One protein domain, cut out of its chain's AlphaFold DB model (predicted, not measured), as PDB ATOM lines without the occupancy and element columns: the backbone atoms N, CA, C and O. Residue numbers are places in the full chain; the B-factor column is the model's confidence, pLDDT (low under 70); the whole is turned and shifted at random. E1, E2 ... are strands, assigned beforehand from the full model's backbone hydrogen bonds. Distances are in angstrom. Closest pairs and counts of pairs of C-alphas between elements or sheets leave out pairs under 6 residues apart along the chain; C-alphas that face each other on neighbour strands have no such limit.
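What this domain is: This is residues 144 to 192 of the 192 residues of an uncharacterized protein of Acidobacteriia bacterium (UniProt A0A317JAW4). With little regular structure, this is a small three-stranded antiparallel sheet with a long loop, residues 144 to 160, at its E1 side and a tail, residues 185 to 192, sticking out. E1, E2 and E3 follow in chain and sheet order as a meander, each strand the antiparallel neighbour of the one before. The printed part has 49 residues, 15 in named strands, and no named helix: all strand. It is loose, with a radius of gyration of the C-alphas of 13.4 A, and spans 43 by 24 by 18 A.

Where its parts are: E1, residues 161 to 164, begins at C-alpha 161 (158.026, 251.981, 314.036). E2, residues 167 to 171, is 13.4 A long. E3, residues 177 to 182, is 14.5 A long and ends at C-alpha 182 (147.984, 249.580, 323.481).

How they stand to each other: Residues 154 to 155 pair antiparallel with 161 to 163 of E1. Hairpin E1 and E2 has N 169 and O 162 at 2.9 A; hairpin E2 and E3 has N 168 and O 181 at 2.8 A, both within hydrogen-bond range.

The domain as a whole: The C-alphas farthest apart, of Ala 148 and Glu 192, are 44.1 A apart. The printed part has no cut. Both links between strands are tight. Residues 184 to 192 have pLDDT under 70.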
ATOM      1  N   TRP A 144     170.843 244.991 314.519       87.25
ATOM      2  CA  TRP A 144     170.202 245.960 313.637       87.25
ATOM      3  C   TRP A 144     169.650 245.226 312.427       87.25
ATOM      4  O   TRP A 144     170.311 244.317 311.913       87.25
ATOM      5  N   ASP A 145     168.471 245.615 311.957       86.06
ATOM      6  CA  ASP A 145     167.974 245.098 310.685       86.06
ATOM      7  C   ASP A 145     168.765 245.677 309.489       86.06
ATOM      8  O   ASP A 145     169.660 246.523 309.630       86.06
ATOM      9  N   ALA A 146     168.458 245.199 308.279       87.62
ATOM     10  CA  ALA A 146     169.126 245.644 307.053       87.62
ATOM     11  C   ALA A 146     168.921 247.144 306.767       87.62
ATOM     12  O   ALA A 146     169.736 247.760 306.079       87.62
ATOM     13  N   ASN A 147     167.865 247.732 307.325       87.75
ATOM     14  CA  ASN A 147     167.521 249.140 307.198       87.75
ATOM     15  C   ASN A 147     168.092 250.000 308.336       87.75
ATOM     16  O   ASN A 147     167.798 251.191 308.400       87.75
ATOM     17  N   ALA A 148     168.976 249.430 309.166       86.88
ATOM     18  CA  ALA A 148     169.625 250.095 310.292       86.88
ATOM     19  C   ALA A 148     168.677 250.474 311.439       86.88
ATOM     20  O   ALA A 148     168.987 251.387 312.206       86.88
ATOM     21  N   ASN A 149     167.554 249.774 311.591       87.81
ATOM     22  CA  ASN A 149     166.673 249.978 312.731       87.81
ATOM     23  C   ASN A 149     167.118 249.167 313.946       87.81
ATOM     24  O   ASN A 149     167.651 248.061 313.822       87.81
ATOM     25  N   ALA A 150     166.880 249.745 315.122       81.69
ATOM     26  CA  ALA A 150     167.126 249.111 316.409       81.69
ATOM     27  C   ALA A 150     166.158 247.928 316.633       81.69
ATOM     28  O   ALA A 150     165.056 247.934 316.085       81.69
ATOM     29  N   PRO A 151     166.523 246.937 317.464       78.62
ATOM     30  CA  PRO A 151     165.795 245.671 317.551       78.62
ATOM     31  C   PRO A 151     164.476 245.760 318.338       78.62
ATOM     32  O   PRO A 151     163.676 244.833 318.285       78.62
ATOM     33  N   ASP A 152     164.231 246.859 319.057       77.75
ATOM     34  CA  ASP A 152     163.113 246.996 320.005       77.75
ATOM     35  C   ASP A 152     161.779 247.428 319.354       77.75
ATOM     36  O   ASP A 152     160.861 247.886 320.043       77.75
ATOM     37  N   GLY A 153     161.640 247.306 318.030       84.56
ATOM     38  CA  GLY A 153     160.407 247.652 317.329       84.56
ATOM     39  C   GLY A 153     160.192 246.875 316.036       84.56
ATOM     40  O   GLY A 153     161.139 246.430 315.393       84.56
ATOM     41  N   ASP A 154     158.928 246.760 315.641       90.38
ATOM     42  CA  ASP A 154     158.556 246.355 314.293       90.38
ATOM     43  C   ASP A 154     158.439 247.599 313.427       90.38
ATOM     44  O   ASP A 154     157.847 248.609 313.831       90.38
ATOM     45  N   PHE A 155     158.965 247.514 312.212       92.06
ATOM     46  CA  PHE A 155     159.001 248.624 311.273       92.06
ATOM     47  C   PHE A 155     158.125 248.319 310.061       92.06
ATOM     48  O   PHE A 155     158.154 247.230 309.492       92.06
ATOM     49  N   GLY A 156     157.309 249.297 309.669       89.06
ATOM     50  CA  GLY A 156     156.551 249.234 308.425       89.06
ATOM     51  C   GLY A 156     157.456 249.408 307.204       89.06
ATOM     52  O   GLY A 156     158.621 249.777 307.320       89.06
ATOM     53  N   VAL A 157     156.891 249.231 306.008       88.19
ATOM     54  CA  VAL A 157     157.622 249.339 304.725       88.19
ATOM     55  C   VAL A 157     158.272 250.706 304.479       88.19
ATOM     56  O   VAL A 157     159.222 250.811 303.715       88.19
ATOM     57  N   GLU A 158     157.784 251.750 305.149       89.88
ATOM     58  CA  GLU A 158     158.350 253.105 305.103       89.88
ATOM     59  C   GLU A 158     159.396 253.344 306.208       89.88
ATOM     60  O   GLU A 158     159.723 254.485 306.520       89.88
ATOM     61  N   ASN A 159     159.910 252.272 306.818       92.06
ATOM     62  CA  ASN A 159     160.944 252.298 307.849       92.06
ATOM     63  C   ASN A 159     160.560 253.077 309.122       92.06
ATOM     64  O   ASN A 159     161.390 253.721 309.760       92.06
ATOM     65  N   ARG A 160     159.274 253.039 309.485       91.62
ATOM     66  CA  ARG A 160     158.727 253.676 310.693       91.62
ATOM     67  C   ARG A 160     158.283 252.619 311.682       91.62
ATOM     68  O   ARG A 160     157.680 251.633 311.266       91.62
ATOM     69  N   VAL A 161     158.506 252.866 312.970       93.06
ATOM     70  CA  VAL A 161     158.026 251.981 314.036       93.06
ATOM     71  C   VAL A 161     156.501 251.876 313.977       93.06
ATOM     72  O   VAL A 161     155.799 252.879 314.084       93.06
ATOM     73  N   VAL A 162     155.974 250.677 313.757       93.62
ATOM     74  CA  VAL A 162     154.530 250.382 313.779       93.62
ATOM     75  C   VAL A 162     154.123 249.706 315.079       93.62
ATOM     76  O   VAL A 162     152.975 249.837 315.497       93.62
ATOM     77  N   TYR A 163     155.074 249.060 315.751       91.69
ATOM     78  CA  TYR A 163     154.880 248.445 317.053       91.69
ATOM     79  C   TYR A 163     156.171 248.505 317.872       91.69
ATOM     80  O   TYR A 163     157.254 248.265 317.349       91.69
ATOM     81  N   SER A 164     156.070 248.841 319.156       91.88
ATOM     82  CA  SER A 164     157.175 248.734 320.115       91.88
ATOM     83  C   SER A 164     156.619 248.722 321.535       91.88
ATOM     84  O   SER A 164     155.649 249.422 321.829       91.88
ATOM     85  N   ASN A 165     157.223 247.916 322.413       89.06
ATOM     86  CA  ASN A 165     156.906 247.854 323.844       89.06
ATOM     87  C   ASN A 165     155.398 247.724 324.162       89.06
ATOM     88  O   ASN A 165     154.877 248.390 325.056       89.06
ATOM     89  N   GLY A 166     154.673 246.890 323.405       89.31
ATOM     90  CA  GLY A 166     153.240 246.666 323.627       89.31
ATOM     91  C   GLY A 166     152.314 247.747 323.065       89.31
ATOM     92  O   GLY A 166     151.114 247.689 323.325       89.31
ATOM     93  N   THR A 167     152.827 248.692 322.281       91.69
ATOM     94  CA  THR A 167     152.063 249.815 321.726       91.69
ATOM     95  C   THR A 167     152.134 249.820 320.204       91.69
ATOM     96  O   THR A 167     153.209 249.669 319.628       91.69
ATOM     97  N   ASN A 168     150.988 250.022 319.550       93.62
ATOM     98  CA  ASN A 168     150.877 250.238 318.110       93.62
ATOM     99  C   ASN A 168     150.940 251.730 317.773       93.62
ATOM    100  O   ASN A 168     150.351 252.562 318.470       93.62
ATOM    101  N   PHE A 169     151.564 252.049 316.643       93.81
ATOM    102  CA  PHE A 169     151.709 253.407 316.130       93.81
ATOM    103  C   PHE A 169     151.167 253.504 314.704       93.81
ATOM    104  O   PHE A 169     151.478 252.680 313.845       93.81
ATOM    105  N   THR A 170     150.364 254.533 314.436       94.31
ATOM    106  CA  THR A 170     149.881 254.853 313.082       94.31
ATOM    107  C   THR A 170     150.430 256.198 312.648       94.31
ATOM    108  O   THR A 170     150.464 257.146 313.435       94.31
ATOM    109  N   TRP A 171     150.814 256.287 311.379       95.12
ATOM    110  CA  TRP A 171     151.446 257.457 310.786       95.12
ATOM    111  C   TRP A 171     150.642 257.933 309.582       95.12
ATOM    112  O   TRP A 171     150.050 257.122 308.871       95.12
ATOM    113  N   ASP A 172     150.626 259.240 309.348       94.31
ATOM    114  CA  ASP A 172     150.172 259.781 308.072       94.31
ATOM    115  C   ASP A 172     151.231 259.556 306.966       94.31
ATOM    116  O   ASP A 172     152.375 259.176 307.254       94.31
ATOM    117  N   PRO A 173     150.895 259.803 305.687       93.38
ATOM    118  CA  PRO A 173     151.845 259.657 304.582       93.38
ATOM    119  C   PRO A 173     153.076 260.576 304.661       93.38
ATOM    120  O   PRO A 173     154.056 260.336 303.966       93.38
ATOM    121  N   TYR A 174     153.050 261.614 305.501       94.81
ATOM    122  CA  TYR A 174     154.153 262.559 305.688       94.81
ATOM    123  C   TYR A 174     155.025 262.219 306.907       94.81
ATOM    124  O   TYR A 174     155.963 262.952 307.218       94.81
ATOM    125  N   GLY A 175     154.748 261.104 307.592       92.31
ATOM    126  CA  GLY A 175     155.535 260.628 308.728       92.31
ATOM    127  C   GLY A 175     155.140 261.230 310.073       92.31
ATOM    128  O   GLY A 175     155.898 261.106 311.034       92.31
ATOM    129  N   LYS A 176     153.963 261.851 310.195       94.81
ATOM    130  CA  LYS A 176     153.440 262.309 311.487       94.81
ATOM    131  C   LYS A 176     152.654 261.196 312.174       94.81
ATOM    132  O   LYS A 176     151.775 260.593 311.565       94.81
ATOM    133  N   LYS A 177     152.915 260.957 313.463       94.81
ATOM    134  CA  LYS A 177     152.114 260.027 314.273       94.81
ATOM    135  C   LYS A 177     150.694 260.574 314.419       94.81
ATOM    136  O   LYS A 177     150.516 261.688 314.911       94.81
ATOM    137  N   VAL A 178     149.700 259.789 314.015       96.19
ATOM    138  CA  VAL A 178     148.272 260.140 314.102       96.19
ATOM    139  C   VAL A 178     147.519 259.327 315.149       96.19
ATOM    140  O   VAL A 178     146.502 259.796 315.649       96.19
ATOM    141  N   ALA A 179     148.021 258.145 315.514       93.25
ATOM    142  CA  ALA A 179     147.453 257.347 316.593       93.25
ATOM    143  C   ALA A 179     148.530 256.564 317.349       93.25
ATOM    144  O   ALA A 179     149.559 256.177 316.788       93.25
ATOM    145  N   GLU A 180     148.242 256.326 318.623       94.44
ATOM    146  CA  GLU A 180     148.981 255.460 319.530       94.44
ATOM    147  C   GLU A 180     147.955 254.679 320.352       94.44
ATOM    148  O   GLU A 180     147.039 255.283 320.915       94.44
ATOM    149  N   ALA A 181     148.070 253.354 320.392       90.88
ATOM    150  CA  ALA A 181     147.144 252.509 321.139       90.88
ATOM    151  C   ALA A 181     147.866 251.294 321.734       90.88
ATOM    152  O   ALA A 181     148.719 250.717 321.053       90.88
ATOM    153  N   PRO A 182     147.516 250.856 322.959       88.00
ATOM    154  CA  PRO A 182     147.984 249.580 323.481       88.00
ATOM    155  C   PRO A 182     147.633 248.444 322.520       88.00
ATOM    156  O   PRO A 182     146.585 248.461 321.871       88.00
ATOM    157  N   PHE A 183     148.486 247.430 322.448       74.19
ATOM    158  CA  PHE A 183     148.180 246.216 321.711       74.19
ATOM    159  C   PHE A 183     147.069 245.453 322.431       74.19
ATOM    160  O   PHE A 183     147.280 244.877 323.499       74.19
ATOM    161  N   THR A 184     145.871 245.447 321.853       65.19
ATOM    162  CA  THR A 184     144.757 244.631 322.330       65.19
ATOM    163  C   THR A 184     144.563 243.435 321.408       65.19
ATOM    164  O   THR A 184     144.308 243.561 320.212       65.19
ATOM    165  N   THR A 185     144.644 242.233 321.977       55.84
ATOM    166  CA  THR A 185     144.271 240.977 321.315       55.84
ATOM    167  C   THR A 185     142.745 240.853 321.272       55.84
ATOM    168  O   THR A 185     142.174 239.889 321.784       55.84
ATOM    169  N   GLU A 186     142.026 241.844 320.736       48.97
ATOM    170  CA  GLU A 186     140.575 241.713 320.633       48.97
ATOM    171  C   GLU A 186     140.227 240.744 319.497       48.97
ATOM    172  O   GLU A 186     140.274 241.037 318.304       48.97
ATOM    173  N   LYS A 187     139.964 239.511 319.934       42.31
ATOM    174  CA  LYS A 187     139.493 238.341 319.198       42.31
ATOM    175  C   LYS A 187     138.479 238.760 318.129       42.31
ATOM    176  O   LYS A 187     137.342 239.081 318.467       42.31
ATOM    177  N   ILE A 188     138.873 238.690 316.855       43.75
ATOM    178  CA  ILE A 188     137.968 238.796 315.704       43.75
ATOM    179  C   ILE A 188     136.930 237.673 315.831       43.75
ATOM    180  O   ILE A 188     137.127 236.557 315.353       43.75
ATOM    181  N   ARG A 189     135.816 237.938 316.514       43.31
ATOM    182  CA  ARG A 189     134.603 237.144 316.368       43.31
ATOM    183  C   ARG A 189     133.929 237.652 315.105       43.31
ATOM    184  O   ARG A 189     133.194 238.631 315.144       43.31
ATOM    185  N   ARG A 190     134.215 236.991 313.980       39.16
ATOM    186  CA  ARG A 190     133.278 236.995 312.855       39.16
ATOM    187  C   ARG A 190     132.009 236.322 313.371       39.16
ATOM    188  O   ARG A 190     132.022 235.126 313.639       39.16
ATOM    189  N   THR A 191     130.969 237.103 313.621       44.97
ATOM    190  CA  THR A 191     129.604 236.580 313.607       44.97
ATOM    191  C   THR A 191     129.303 236.194 312.164       44.97
ATOM    192  O   THR A 191     129.307 237.066 311.292       44.97
ATOM    193  N   GLU A 192     129.168 234.889 311.929       49.50
ATOM    194  CA  GLU A 192     128.410 234.342 310.798       49.50
ATOM    195  C   GLU A 192     126.923 234.693 310.939       49.50
ATOM    196  O   GLU A 192     126.460 234.830 312.098       49.50
TER     197      GLU A 192